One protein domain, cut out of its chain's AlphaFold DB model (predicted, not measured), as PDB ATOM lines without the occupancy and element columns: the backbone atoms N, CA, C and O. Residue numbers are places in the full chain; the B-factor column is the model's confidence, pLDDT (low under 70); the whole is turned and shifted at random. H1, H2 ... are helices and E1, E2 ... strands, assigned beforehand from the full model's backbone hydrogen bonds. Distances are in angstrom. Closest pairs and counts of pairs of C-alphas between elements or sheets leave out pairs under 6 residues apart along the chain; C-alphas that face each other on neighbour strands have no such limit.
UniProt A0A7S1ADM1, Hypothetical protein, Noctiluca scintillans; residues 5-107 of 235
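AT A GLANCE: This is residues 5 to 107 of the 235 residues of the protein "Hypothetical protein" of Noctiluca scintillans (UniProt A0A7S1ADM1). A small sheet of three strands, E1, E2 and E3, has two helices, H2 and H3, side by side over one face and running opposite ways, while residues 5 to 17 of a third helix, H1, stick out from this body as a free arm. A long stretch with no named element, residues 30 to 55, leads from E1 round to H2. The printed part has 103 residues with three named helices and three named strands, in the order H1 E1 H2 E2 E3 H3; the sheet's order is E1, E2, E3, all antiparallel, and the class is mixed, helices and strands. The whole is only just loose, close to compact, with a radius of gyration of the C-alphas of 15.5 A, and only just flat, with spans of 53 by 35 by 19 A, the arm H1 adding to the length.

IN THESE COORDINATES: Find C-alpha 25 at (188.019, 156.524, 168.131); from there E1 runs through residues 25 to 29. E2 is residues 77 to 81, and E3 is residues 86 to 90. Go on to H2, residues 56 to 70, 21.1 A from first to last C-alpha. H3, residues 93 to 105, is 18.5 A long and ends at C-alpha 105 at (200.522, 156.075, 176.827). Look last for H1, residues 5 to 19, 20.3 A long, which begins at C-alpha 5 at (162.939, 167.787, 183.903).

HOW THE PARTS SIT: Start at the inner strand E2. Beside it is the edge strand E1, antiparallel at 161 degrees, with N 28 and O 78 within hydrogen-bond range at 2.9 A. The other edge strand, E3, forms a hairpin with E2, antiparallel at 152 degrees; look at N 79 and O 88, 2.8 A apart. H2 and H3 lie on the same face of the sheet, making two layers, helices on one face of a sheet. H2 is over E1 at a height of 10.3 A and runs along the strands, at 8 degrees to E1 on the local plane; their closest C-alphas are those of Val 25 and Ile 56, 6.1 A apart. H3, at a height of 9.8 A, is over E2 and, only just, with 3 of its C-alphas, over E3. H2 and H3 touch, closest at the C-alphas of Ile 60 and Val 97, 5.5 A, with a shallow tilt of 18 degrees, opposite ways. H1 is not on the sheet and is apart from H2 and H3. In H1, H2 and H3 every O i to N i+4 pair is within hydrogen-bond range.

THE WHOLE: The C-alphas farthest apart are those of Leu 5 and Gly 71, 53.6 A. The printed part has no cut. The link E1 to H2, 26 residues, is long. Mean pLDDT of the printed part is 82.2; look for values under 70 at residues 5 to 22, 33 to 40 and 72.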
ATOM      1  N   LEU A   5     162.744 169.190 184.264       51.78
ATOM      2  CA  LEU A   5     162.939 167.787 183.903       51.78
ATOM      3  C   LEU A   5     163.397 167.573 182.450       51.78
ATOM      4  O   LEU A   5     164.293 166.777 182.216       51.78
ATOM      5  N   GLU A   6     162.851 168.295 181.464       43.16
ATOM      6  CA  GLU A   6     163.275 168.160 180.054       43.16
ATOM      7  C   GLU A   6     164.709 168.647 179.811       43.16
ATOM      8  O   GLU A   6     165.421 168.100 178.970       43.16
ATOM      9  N   ARG A   7     165.142 169.690 180.534       51.59
ATOM     10  CA  ARG A   7     166.518 170.202 180.433       51.59
ATOM     11  C   ARG A   7     167.509 169.263 181.105       51.59
ATOM     12  O   ARG A   7     168.551 168.990 180.525       51.59
ATOM     13  N   GLU A   8     167.152 168.748 182.277       53.34
ATOM     14  CA  GLU A   8     167.937 167.736 182.985       53.34
ATOM     15  C   GLU A   8     168.054 166.459 182.131       53.34
ATOM     16  O   GLU A   8     169.164 166.013 181.877       53.34
ATOM     17  N   ALA A   9     166.958 165.963 181.543       50.81
ATOM     18  CA  ALA A   9     166.971 164.770 180.691       50.81
ATOM     19  C   ALA A   9     167.813 164.928 179.411       50.81
ATOM     20  O   ALA A   9     168.508 163.998 179.010       50.81
ATOM     21  N   MET A  10     167.775 166.094 178.757       43.19
ATOM     22  CA  MET A  10     168.578 166.334 177.554       43.19
ATOM     23  C   MET A  10     170.070 166.479 177.882       43.19
ATOM     24  O   MET A  10     170.905 165.957 177.146       43.19
ATOM     25  N   CYS A  11     170.412 167.152 178.986       48.84
ATOM     26  CA  CYS A  11     171.789 167.230 179.474       48.84
ATOM     27  C   CYS A  11     172.313 165.849 179.887       48.84
ATOM     28  O   CYS A  11     173.410 165.496 179.476       48.84
ATOM     29  N   GLU A  12     171.518 165.047 180.597       46.25
ATOM     30  CA  GLU A  12     171.848 163.661 180.958       46.25
ATOM     31  C   GLU A  12     172.038 162.769 179.727       46.25
ATOM     32  O   GLU A  12     172.971 161.969 179.680       46.25
ATOM     33  N   LEU A  13     171.211 162.929 178.687       50.00
ATOM     34  CA  LEU A  13     171.353 162.176 177.439       50.00
ATOM     35  C   LEU A  13     172.643 162.555 176.697       50.00
ATOM     36  O   LEU A  13     173.373 161.678 176.244       50.00
ATOM     37  N   VAL A  14     172.941 163.853 176.578       54.84
ATOM     38  CA  VAL A  14     174.175 164.334 175.934       54.84
ATOM     39  C   VAL A  14     175.400 163.908 176.742       54.84
ATOM     40  O   VAL A  14     176.350 163.398 176.153       54.84
ATOM     41  N   PHE A  15     175.345 164.035 178.070       49.59
ATOM     42  CA  PHE A  15     176.405 163.634 178.992       49.59
ATOM     43  C   PHE A  15     176.651 162.122 178.958       49.59
ATOM     44  O   PHE A  15     177.796 161.677 178.852       49.59
ATOM     45  N   SER A  16     175.583 161.322 178.944       50.91
ATOM     46  CA  SER A  16     175.657 159.873 178.755       50.91
ATOM     47  C   SER A  16     176.273 159.545 177.397       50.91
ATOM     48  O   SER A  16     177.228 158.784 177.326       50.91
ATOM     49  N   LEU A  17     175.838 160.181 176.308       49.12
ATOM     50  CA  LEU A  17     176.413 159.928 174.983       49.12
ATOM     51  C   LEU A  17     177.893 160.332 174.873       49.12
ATOM     52  O   LEU A  17     178.641 159.653 174.166       49.12
ATOM     53  N   SER A  18     178.337 161.386 175.566       52.56
ATOM     54  CA  SER A  18     179.760 161.745 175.646       52.56
ATOM     55  C   SER A  18     180.558 160.778 176.519       52.56
ATOM     56  O   SER A  18     181.655 160.384 176.135       52.56
ATOM     57  N   LYS A  19     179.993 160.317 177.643       56.12
ATOM     58  CA  LYS A  19     180.649 159.370 178.554       56.12
ATOM     59  C   LYS A  19     180.793 157.982 177.924       56.12
ATOM     60  O   LYS A  19     181.840 157.364 178.044       56.12
ATOM     61  N   TRP A  20     179.796 157.537 177.156       52.00
ATOM     62  CA  TRP A  20     179.830 156.277 176.396       52.00
ATOM     63  C   TRP A  20     180.831 156.284 175.231       52.00
ATOM     64  O   TRP A  20     181.081 155.242 174.618       52.00
ATOM     65  N   ARG A  21     181.373 157.457 174.890       59.34
ATOM     66  CA  ARG A  21     182.391 157.626 173.850       59.34
ATOM     67  C   ARG A  21     183.730 158.116 174.392       59.34
ATOM     68  O   ARG A  21     184.646 158.289 173.597       59.34
ATOM     69  N   ALA A  22     183.873 158.322 175.700       67.69
ATOM     70  CA  ALA A  22     185.185 158.572 176.280       67.69
ATOM     71  C   ALA A  22     186.104 157.390 175.921       67.69
ATOM     72  O   ALA A  22     185.713 156.238 176.083       67.69
ATOM     73  N   GLY A  23     187.259 157.681 175.318       85.75
ATOM     74  CA  GLY A  23     188.198 156.662 174.830       85.75
ATOM     75  C   GLY A  23     187.842 156.002 173.491       85.75
ATOM     76  O   GLY A  23     188.595 155.153 173.032       85.75
ATOM     77  N   LYS A  24     186.735 156.380 172.830       94.75
ATOM     78  CA  LYS A  24     186.402 155.840 171.503       94.75
ATOM     79  C   LYS A  24     186.979 156.678 170.372       94.75
ATOM     80  O   LYS A  24     186.913 157.913 170.376       94.75
ATOM     81  N   VAL A  25     187.449 155.978 169.355       96.25
ATOM     82  CA  VAL A  25     188.019 156.524 168.131       96.25
ATOM     83  C   VAL A  25     187.300 155.904 166.933       96.25
ATOM     84  O   VAL A  25     186.676 154.846 167.016       96.25
ATOM     85  N   ARG A  26     187.318 156.614 165.811       97.12
ATOM     86  CA  ARG A  26     186.991 156.069 164.492       97.12
ATOM     87  C   ARG A  26     187.842 156.754 163.441       97.12
ATOM     88  O   ARG A  26     188.310 157.874 163.658       97.12
ATOM     89  N   TRP A  27     187.969 156.134 162.282       97.38
ATOM     90  CA  TRP A  27     188.796 156.648 161.200       97.38
ATOM     91  C   TRP A  27     188.056 156.604 159.861       97.38
ATOM     92  O   TRP A  27     186.988 156.003 159.726       97.38
ATOM     93  N   MET A  28     188.585 157.313 158.870       96.25
ATOM     94  CA  MET A  28     188.189 157.186 157.470       96.25
ATOM     95  C   MET A  28     189.355 157.562 156.563       96.25
ATOM     96  O   MET A  28     190.187 158.390 156.925       96.25
ATOM     97  N   TRP A  29     189.365 157.056 155.337       95.19
ATOM     98  CA  TRP A  29     190.284 157.539 154.314       95.19
ATOM     99  C   TRP A  29     190.038 159.017 153.981       95.19
ATOM    100  O   TRP A  29     188.913 159.424 153.671       95.19
ATOM    101  N   ALA A  30     191.088 159.834 154.036       93.19
ATOM    102  CA  ALA A  30     191.012 161.274 153.799       93.19
ATOM    103  C   ALA A  30     191.004 161.649 152.312       93.19
ATOM    104  O   ALA A  30     190.613 162.766 151.973       93.19
ATOM    105  N   ASP A  31     191.407 160.733 151.431       90.06
ATOM    106  CA  ASP A  31     191.367 160.907 149.972       90.06
ATOM    107  C   ASP A  31     189.951 160.737 149.389       90.06
ATOM    108  O   ASP A  31     189.662 161.157 148.264       90.06
ATOM    109  N   VAL A  32     189.021 160.191 150.169       80.69
ATOM    110  CA  VAL A  32     187.654 159.948 149.727       80.69
ATOM    111  C   VAL A  32     186.842 161.244 149.767       80.69
ATOM    112  O   VAL A  32     186.614 161.826 150.823       80.69
ATOM    113  N   GLY A  33     186.314 161.658 148.611       65.38
ATOM    114  CA  GLY A  33     185.306 162.721 148.499       65.38
ATOM    115  C   GLY A  33     185.818 164.129 148.212       65.38
ATOM    116  O   GLY A  33     185.081 165.093 148.436       65.38
ATOM    117  N   HIS A  34     187.028 164.252 147.675       67.69
ATOM    118  CA  HIS A  34     187.436 165.472 146.990       67.69
ATOM    119  C   HIS A  34     186.718 165.582 145.636       67.69
ATOM    120  O   HIS A  34     186.980 164.825 144.702       67.69
ATOM    121  N   LEU A  35     185.789 166.536 145.523       56.56
ATOM    122  CA  LEU A  35     185.262 166.990 144.234       56.56
ATOM    123  C   LEU A  35     186.307 167.923 143.599       56.56
ATOM    124  O   LEU A  35     186.217 169.142 143.718       56.56
ATOM    125  N   GLY A  36     187.331 167.341 142.974       64.25
ATOM    126  CA  GLY A  36     188.443 168.075 142.358       64.25
ATOM    127  C   GLY A  36     189.607 168.377 143.311       64.25
ATOM    128  O   GLY A  36     189.509 168.172 144.518       64.25
ATOM    129  N   ARG A  37     190.724 168.864 142.748       58.84
ATOM    130  CA  ARG A  37     192.025 169.043 143.434       58.84
ATOM    131  C   ARG A  37     191.980 169.953 144.674       58.84
ATOM    132  O   ARG A  37     192.824 169.804 145.544       58.84
ATOM    133  N   GLU A  38     190.997 170.850 144.761       62.56
ATOM    134  CA  GLU A  38     190.870 171.858 145.832       62.56
ATOM    135  C   GLU A  38     189.451 171.937 146.431       62.56
ATOM    136  O   GLU A  38     189.124 172.847 147.191       62.56
ATOM    137  N   GLY A  39     188.569 170.991 146.090       62.25
ATOM    138  CA  GLY A  39     187.184 171.020 146.554       62.25
ATOM    139  C   GLY A  39     187.058 170.711 148.054       62.25
ATOM    140  O   GLY A  39     187.739 169.802 148.548       62.25
ATOM    141  N   PRO A  40     186.156 171.395 148.793       62.56
ATOM    142  CA  PRO A  40     185.870 171.058 150.182       62.56
ATOM    143  C   PRO A  40     185.386 169.608 150.286       62.56
ATOM    144  O   PRO A  40     184.433 169.206 149.616       62.56
ATOM    145  N   SER A  41     186.037 168.812 151.138       74.38
ATOM    146  CA  SER A  41     185.648 167.415 151.343       74.38
ATOM    147  C   SER A  41     184.332 167.352 152.118       74.38
ATOM    148  O   SER A  41     184.270 167.604 153.326       74.38
ATOM    149  N   PHE A  42     183.252 167.013 151.413       79.94
ATOM    150  CA  PHE A  42     181.953 166.729 152.029       79.94
ATOM    151  C   PHE A  42     181.897 165.323 152.639       79.94
ATOM    152  O   PHE A  42     180.996 165.033 153.426       79.94
ATOM    153  N   ALA A  43     182.858 164.451 152.319       82.44
ATOM    154  CA  ALA A  43     182.859 163.069 152.785       82.44
ATOM    155  C   ALA A  43     182.960 162.938 154.304       82.44
ATOM    156  O   ALA A  43     182.328 162.041 154.856       82.44
ATOM    157  N   ARG A  44     183.627 163.879 154.989       83.44
ATOM    158  CA  ARG A  44     183.673 163.915 156.462       83.44
ATOM    159  C   ARG A  44     182.289 163.990 157.116       83.44
ATOM    160  O   ARG A  44     182.131 163.581 158.263       83.44
ATOM    161  N   PHE A  45     181.279 164.490 156.398       83.44
ATOM    162  CA  PHE A  45     179.903 164.581 156.892       83.44
ATOM    163  C   PHE A  45     179.061 163.337 156.604       83.44
ATOM    164  O   PHE A  45     177.933 163.272 157.087       83.44
ATOM    165  N   ASN A  46     179.566 162.362 155.840       84.25
ATOM    166  CA  ASN A  46     178.851 161.123 155.561       84.25
ATOM    167  C   ASN A  46     179.188 160.067 156.631       84.25
ATOM    168  O   ASN A  46     180.290 159.521 156.593       84.25
ATOM    169  N   PRO A  47     178.262 159.719 157.547       87.62
ATOM    170  CA  PRO A  47     178.536 158.770 158.626       87.62
ATOM    171  C   PRO A  47     178.931 157.375 158.134       87.62
ATOM    172  O   PRO A  47     179.673 156.695 158.826       87.62
ATOM    173  N   VAL A  48     178.471 156.974 156.944       88.44
ATOM    174  CA  VAL A  48     178.710 155.641 156.360       88.44
ATOM    175  C   VAL A  48     180.158 155.467 155.888       88.44
ATOM    176  O   VAL A  48     180.599 154.350 155.654       88.44
ATOM    177  N   ARG A  49     180.911 156.562 155.728       90.12
ATOM    178  CA  ARG A  49     182.322 156.508 155.310       90.12
ATOM    179  C   ARG A  49     183.303 156.353 156.463       90.12
ATOM    180  O   ARG A  49     184.480 156.131 156.209       90.12
ATOM    181  N   TRP A  50     182.831 156.529 157.688       95.25
ATOM    182  CA  TRP A  50     183.643 156.325 158.872       95.25
ATOM    183  C   TRP A  50     183.580 154.866 159.294       95.25
ATOM    184  O   TRP A  50     182.528 154.235 159.159       95.25
ATOM    185  N   SER A  51     184.670 154.366 159.869       96.38
ATOM    186  CA  SER A  51     184.623 153.135 160.643       96.38
ATOM    187  C   SER A  51     183.628 153.272 161.805       96.38
ATOM    188  O   SER A  51     183.191 154.375 162.186       96.38
ATOM    189  N   ALA A  52     183.222 152.129 162.355       95.75
ATOM    190  CA  ALA A  52     182.466 152.126 163.593       95.75
ATOM    191  C   ALA A  52     183.305 152.763 164.715       95.75
ATOM    192  O   ALA A  52     184.531 152.747 164.689       95.75
ATOM    193  N   TRP A  53     182.633 153.340 165.709       95.44
ATOM    194  CA  TRP A  53     183.320 153.780 166.920       95.44
ATOM    195  C   TRP A  53     183.829 152.559 167.688       95.44
ATOM    196  O   TRP A  53     183.004 151.756 168.133       95.44
ATOM    197  N   ALA A  54     185.136 152.476 167.903       96.44
ATOM    198  CA  ALA A  54     185.788 151.421 168.676       96.44
ATOM    199  C   ALA A  54     186.813 152.017 169.657       96.44
ATOM    200  O   ALA A  54     187.023 153.232 169.669       96.44
ATOM    201  N   ASP A  55     187.367 151.195 170.542       95.19
ATOM    202  CA  ASP A  55     188.505 151.562 171.400       95.19
ATOM    203  C   ASP A  55     189.799 151.763 170.591       95.19
ATOM    204  O   ASP A  55     189.866 151.435 169.404       95.19
ATOM    205  N   ILE A  56     190.806 152.362 171.234       95.31
ATOM    206  CA  ILE A  56     192.090 152.697 170.607       95.31
ATOM    207  C   ILE A  56     192.783 151.436 170.071       95.31
ATOM    208  O   ILE A  56     193.121 151.410 168.889       95.31
ATOM    209  N   GLU A  57     192.895 150.380 170.880       96.12
ATOM    210  CA  GLU A  57     193.526 149.102 170.511       96.12
ATOM    211  C   GLU A  57     192.896 148.486 169.248       96.12
ATOM    212  O   GLU A  57     193.591 148.097 168.304       96.12
ATOM    213  N   THR A  58     191.562 148.460 169.172       97.00
ATOM    214  CA  THR A  58     190.839 147.954 168.000       97.00
ATOM    215  C   THR A  58     191.146 148.777 166.752       97.00
ATOM    216  O   THR A  58     191.369 148.203 165.686       97.00
ATOM    217  N   ILE A  59     191.176 150.108 166.869       97.62
ATOM    218  CA  ILE A  59     191.467 150.995 165.734       97.62
ATOM    219  C   ILE A  59     192.930 150.867 165.292       97.62
ATOM    220  O   ILE A  59     193.187 150.862 164.088       97.62
ATOM    221  N   ILE A  60     193.873 150.702 166.226       97.19
ATOM    222  CA  ILE A  60     195.284 150.411 165.921       97.19
ATOM    223  C   ILE A  60     195.391 149.117 165.107       97.19
ATOM    224  O   ILE A  60     196.044 149.099 164.057       97.19
ATOM    225  N   ARG A  61     194.706 148.051 165.542       96.81
ATOM    226  CA  ARG A  61     194.687 146.772 164.821       96.81
ATOM    227  C   ARG A  61     194.100 146.918 163.416       96.81
ATOM    228  O   ARG A  61     194.719 146.460 162.462       96.81
ATOM    229  N   GLU A  62     192.948 147.579 163.278       96.62
ATOM    230  CA  GLU A  62     192.316 147.819 161.971       96.62
ATOM    231  C   GLU A  62     193.248 148.573 161.011       96.62
ATOM    232  O   GLU A  62     193.417 148.165 159.862       96.62
ATOM    233  N   LEU A  63     193.865 149.667 161.470       96.06
ATOM    234  CA  LEU A  63     194.768 150.476 160.646       96.06
ATOM    235  C   LEU A  63     196.026 149.694 160.240       96.06
ATOM    236  O   LEU A  63     196.453 149.796 159.087       96.06
ATOM    237  N   SER A  64     196.566 148.872 161.142       95.62
ATOM    238  CA  SER A  64     197.729 148.014 160.876       95.62
ATOM    239  C   SER A  64     197.419 146.911 159.852       95.62
ATOM    240  O   SER A  64     198.211 146.653 158.946       95.62
ATOM    241  N   GLU A  65     196.247 146.271 159.939       94.75
ATOM    242  CA  GLU A  65     195.811 145.253 158.967       94.75
ATOM    243  C   GLU A  65     195.628 145.844 157.559       94.75
ATOM    244  O   GLU A  65     195.984 145.231 156.543       94.75
ATOM    245  N   VAL A  66     195.090 147.060 157.491       91.81
ATOM    246  CA  VAL A  66     194.887 147.792 156.239       91.81
ATOM    247  C   VAL A  66     196.217 148.201 155.602       91.81
ATOM    248  O   VAL A  66     196.371 148.096 154.382       91.81
ATOM    249  N   GLU A  67     197.199 148.618 156.404       89.75
ATOM    250  CA  GLU A  67     198.540 148.955 155.917       89.75
ATOM    251  C   GLU A  67     199.213 147.761 155.221       89.75
ATOM    252  O   GLU A  67     199.751 147.909 154.119       89.75
ATOM    253  N   VAL A  68     199.108 146.569 155.820       88.19
ATOM    254  CA  VAL A  68     199.690 145.330 155.280       88.19
ATOM    255  C   VAL A  68     198.963 144.855 154.018       88.19
ATOM    256  O   VAL A  68     199.603 144.387 153.076       88.19
ATOM    257  N   SER A  69     197.631 144.951 153.986       86.38
ATOM    258  CA  SER A  69     196.813 144.342 152.929       86.38
ATOM    259  C   SER A  69     196.695 145.181 151.656       86.38
ATOM    260  O   SER A  69     196.701 144.623 150.558       86.38
ATOM    261  N   GLU A  70     196.601 146.508 151.767       80.94
ATOM    262  CA  GLU A  70     196.311 147.375 150.616       80.94
ATOM    263  C   GLU A  70     197.563 148.016 149.994       80.94
ATOM    264  O   GLU A  70     197.450 148.758 149.016       80.94
ATOM    265  N   GLY A  71     198.758 147.787 150.557       74.31
ATOM    266  CA  GLY A  71     199.945 148.575 150.196       74.31
ATOM    267  C   GLY A  71     199.707 150.076 150.409       74.31
ATOM    268  O   GLY A  71     200.298 150.918 149.732       74.31
ATOM    269  N   ALA A  72     198.800 150.414 151.331       64.62
ATOM    270  CA  ALA A  72     198.254 151.749 151.540       64.62
ATOM    271  C   ALA A  72     199.190 152.673 152.336       64.62
ATOM    272  O   ALA A  72     198.735 153.683 152.874       64.62
ATOM    273  N   GLY A  73     200.497 152.387 152.358       75.75
ATOM    274  CA  GLY A  73     201.507 153.147 153.104       75.75
ATOM    275  C   GLY A  73     201.594 154.641 152.746       75.75
ATOM    276  O   GLY A  73     202.319 155.392 153.390       75.75
ATOM    277  N   SER A  74     200.854 155.107 151.736       86.19
ATOM    278  CA  SER A  74     200.790 156.520 151.335       86.19
ATOM    279  C   SER A  74     199.375 157.108 151.271       86.19
ATOM    280  O   SER A  74     199.209 158.214 150.753       86.19
ATOM    281  N   ARG A  75     198.333 156.396 151.725       93.75
ATOM    282  CA  ARG A  75     196.959 156.923 151.676       93.75
ATOM    283  C   ARG A  75     196.632 157.702 152.951       93.75
ATOM    284  O   ARG A  75     196.701 157.123 154.031       93.75
ATOM    285  N   PRO A  76     196.203 158.971 152.852       95.06
ATOM    286  CA  PRO A  76     195.964 159.791 154.030       95.06
ATOM    287  C   PRO A  76     194.716 159.339 154.790       95.06
ATOM    288  O   PRO A  76     193.718 158.926 154.192       95.06
ATOM    289  N   VAL A  77     194.746 159.488 156.112       96.00
ATOM    290  CA  VAL A  77     193.696 159.046 157.041       96.00
ATOM    291  C   VAL A  77     193.176 160.244 157.830       96.00
ATOM    292  O   VAL A  77     193.945 161.093 158.260       96.00
ATOM    293  N   ASN A  78     191.861 160.331 158.025       96.56
ATOM    294  CA  ASN A  78     191.258 161.212 159.020       96.56
ATOM    295  C   ASN A  78     190.883 160.381 160.246       96.56
ATOM    296  O   ASN A  78     190.129 159.413 160.128       96.56
ATOM    297  N   LEU A  79     191.336 160.805 161.416       96.94
ATOM    298  CA  LEU A  79     191.033 160.197 162.702       96.94
ATOM    299  C   LEU A  79     190.098 161.109 163.500       96.94
ATOM    300  O   LEU A  79     190.253 162.328 163.489       96.94
ATOM    301  N   HIS A  80     189.113 160.544 164.193       95.88
ATOM    302  CA  HIS A  80     188.190 161.289 165.046       95.88
ATOM    303  C   HIS A  80     188.211 160.708 166.456       95.88
ATOM    304  O   HIS A  80     187.694 159.613 166.688       95.88
ATOM    305  N   VAL A  81     188.758 161.477 167.398       94.75
ATOM    306  CA  VAL A  81     188.824 161.115 168.818       94.75
ATOM    307  C   VAL A  81     187.629 161.717 169.546       94.75
ATOM    308  O   VAL A  81     187.510 162.939 169.661       94.75
ATOM    309  N   ALA A  82     186.729 160.881 170.064       90.88
ATOM    310  CA  ALA A  82     185.509 161.377 170.699       90.88
ATOM    311  C   ALA A  82     185.776 162.206 171.964       90.88
ATOM    312  O   ALA A  82     185.036 163.154 172.217       90.88
ATOM    313  N   LYS A  83     186.837 161.881 172.721       86.12
ATOM    314  CA  LYS A  83     187.243 162.610 173.938       86.12
ATOM    315  C   LYS A  83     187.495 164.095 173.662       86.12
ATOM    316  O   LYS A  83     187.088 164.935 174.453       86.12
ATOM    317  N   HIS A  84     188.125 164.405 172.532       80.94
ATOM    318  CA  HIS A  84     188.529 165.770 172.197       80.94
ATOM    319  C   HIS A  84     187.590 166.457 171.198       80.94
ATOM    320  O   HIS A  84     187.626 167.673 171.045       80.94
ATOM    321  N   GLY A  85     186.745 165.692 170.499       86.12
ATOM    322  CA  GLY A  85     185.778 166.231 169.542       86.12
ATOM    323  C   GLY A  85     186.398 166.838 168.278       86.12
ATOM    324  O   GLY A  85     185.678 167.479 167.508       86.12
ATOM    325  N   PHE A  86     187.700 166.640 168.044       87.56
ATOM    326  CA  PHE A  86     188.378 167.068 166.824       87.56
ATOM    327  C   PHE A  86     188.597 165.911 165.844       87.56
ATOM    328  O   PHE A  86     188.517 164.728 166.185       87.56
ATOM    329  N   VAL A  87     188.840 166.298 164.591       93.38
ATOM    330  CA  VAL A  87     189.252 165.405 163.508       93.38
ATOM    331  C   VAL A  87     190.652 165.816 163.085       93.38
ATOM    332  O   VAL A  87     190.846 166.971 162.708       93.38
ATOM    333  N   GLU A  88     191.585 164.877 163.122       95.19
ATOM    334  CA  GLU A  88     192.978 165.082 162.736       95.19
ATOM    335  C   GLU A  88     193.297 164.290 161.471       95.19
ATOM    336  O   GLU A  88     192.721 163.226 161.233       95.19
ATOM    337  N   LYS A  89     194.152 164.848 160.613       95.75
ATOM    338  CA  LYS A  89     194.506 164.258 159.323       95.75
ATOM    339  C   LYS A  89     195.965 163.824 159.353       95.75
ATOM    340  O   LYS A  89     196.835 164.651 159.595       95.75
ATOM    341  N   PHE A  90     196.201 162.572 158.994       96.25
ATOM    342  CA  PHE A  90     197.509 161.937 158.899       96.25
ATOM    343  C   PHE A  90     197.828 161.605 157.440       96.25
ATOM    344  O   PHE A  90     196.920 161.405 156.622       96.25
ATOM    345  N   GLU A  91     199.112 161.569 157.089       95.31
ATOM    346  CA  GLU A  91     199.555 161.276 155.720       95.31
ATOM    347  C   GLU A  91     199.378 159.801 155.358       95.31
ATOM    348  O   GLU A  91     199.167 159.477 154.188       95.31
ATOM    349  N   ASN A  92     199.421 158.917 156.355       95.44
ATOM    350  CA  ASN A  92     199.228 157.481 156.206       95.44
ATOM    351  C   ASN A  92     198.699 156.835 157.496       95.44
ATOM    352  O   ASN A  92     198.556 157.492 158.530       95.44
ATOM    353  N   ALA A  93     198.378 155.542 157.407       96.19
ATOM    354  CA  ALA A  93     197.907 154.748 158.538       96.19
ATOM    355  C   ALA A  93     198.961 154.643 159.655       96.19
ATOM    356  O   ALA A  93     198.600 154.807 160.814       96.19
ATOM    357  N   ALA A  94     200.246 154.478 159.322       95.50
ATOM    358  CA  ALA A  94     201.329 154.375 160.303       95.50
ATOM    359  C   ALA A  94     201.440 155.610 161.216       95.50
ATOM    360  O   ALA A  94     201.529 155.472 162.432       95.50
ATOM    361  N   GLN A  95     201.359 156.824 160.655       96.56
ATOM    362  CA  GLN A  95     201.342 158.062 161.447       96.56
ATOM    363  C   GLN A  95     200.124 158.133 162.379       96.56
ATOM    364  O   GLN A  95     200.238 158.591 163.513       96.56
ATOM    365  N   ALA A  96     198.957 157.675 161.912       96.94
ATOM    366  CA  ALA A  96     197.755 157.631 162.738       96.94
ATOM    367  C   ALA A  96     197.874 156.598 163.873       96.94
ATOM    368  O   ALA A  96     197.403 156.866 164.975       96.94
ATOM    369  N   VAL A  97     198.508 155.447 163.620       96.62
ATOM    370  CA  VAL A  97     198.795 154.421 164.637       96.62
ATOM    371  C   VAL A  97     199.752 154.965 165.694       96.62
ATOM    372  O   VAL A  97     199.413 154.921 166.870       96.62
ATOM    373  N   GLN A  98     200.872 155.569 165.288       96.88
ATOM    374  CA  GLN A  98     201.831 156.163 166.225       96.88
ATOM    375  C   GLN A  98     201.161 157.204 167.139       96.88
ATOM    376  O   GLN A  98     201.347 157.186 168.352       96.88
ATOM    377  N   PHE A  99     200.332 158.084 166.570       96.44
ATOM    378  CA  PHE A  99     199.577 159.065 167.350       96.44
ATOM    379  C   PHE A  99     198.642 158.409 168.377       96.44
ATOM    380  O   PHE A  99     198.488 158.906 169.490       96.44
ATOM    381  N   LEU A 100     197.990 157.305 168.009       95.56
ATOM    382  CA  LEU A 100     197.104 156.574 168.910       95.56
ATOM    383  C   LEU A 100     197.855 155.886 170.052       95.56
ATOM    384  O   LEU A 100     197.356 155.903 171.173       95.56
ATOM    385  N   GLU A 101     199.036 155.333 169.783       95.88
ATOM    386  CA  GLU A 101     199.911 154.738 170.801       95.88
ATOM    387  C   GLU A 101     200.411 155.797 171.796       95.88
ATOM    388  O   GLU A 101     200.372 155.581 173.006       95.88
ATOM    389  N   GLU A 102     200.813 156.976 171.304       95.31
ATOM    390  CA  GLU A 102     201.182 158.119 172.153       95.31
ATOM    391  C   GLU A 102     199.993 158.572 173.018       95.31
ATOM    392  O   GLU A 102     200.136 158.806 174.218       95.31
ATOM    393  N   LEU A 103     198.793 158.621 172.431       92.62
ATOM    394  CA  LEU A 103     197.570 158.994 173.140       92.62
ATOM    395  C   LEU A 103     197.167 157.978 174.220       92.62
ATOM    396  O   LEU A 103     196.580 158.360 175.235       92.62
ATOM    397  N   GLU A 104     197.432 156.694 173.986       92.06
ATOM    398  CA  GLU A 104     197.191 155.615 174.945       92.06
ATOM    399  C   GLU A 104     198.193 155.669 176.104       92.06
ATOM    400  O   GLU A 104     197.779 155.582 177.260       92.06
ATOM    401  N   ALA A 105     199.473 155.922 175.816       91.50
ATOM    402  CA  ALA A 105     200.522 156.075 176.827       91.50
ATOM    403  C   ALA A 105     200.311 157.300 177.739       91.50
ATOM    404  O   ALA A 105     200.619 157.246 178.930       91.50
ATOM    405  N   ASP A 106     199.761 158.389 177.194       88.00
ATOM    406  CA  ASP A 106     199.432 159.611 177.939       88.00
ATOM    407  C   ASP A 106     198.128 159.508 178.736       88.00
ATOM    408  O   ASP A 106     197.806 160.414 179.513       88.00
ATOM    409  N   SER A 107     197.341 158.444 178.554       83.19
ATOM    410  CA  SER A 107     196.174 158.222 179.394       83.19
ATOM    411  C   SER A 107     196.680 157.828 180.779       83.19
ATOM    412  O   SER A 107     197.181 156.713 180.919       83.19
TER     413      SER A 107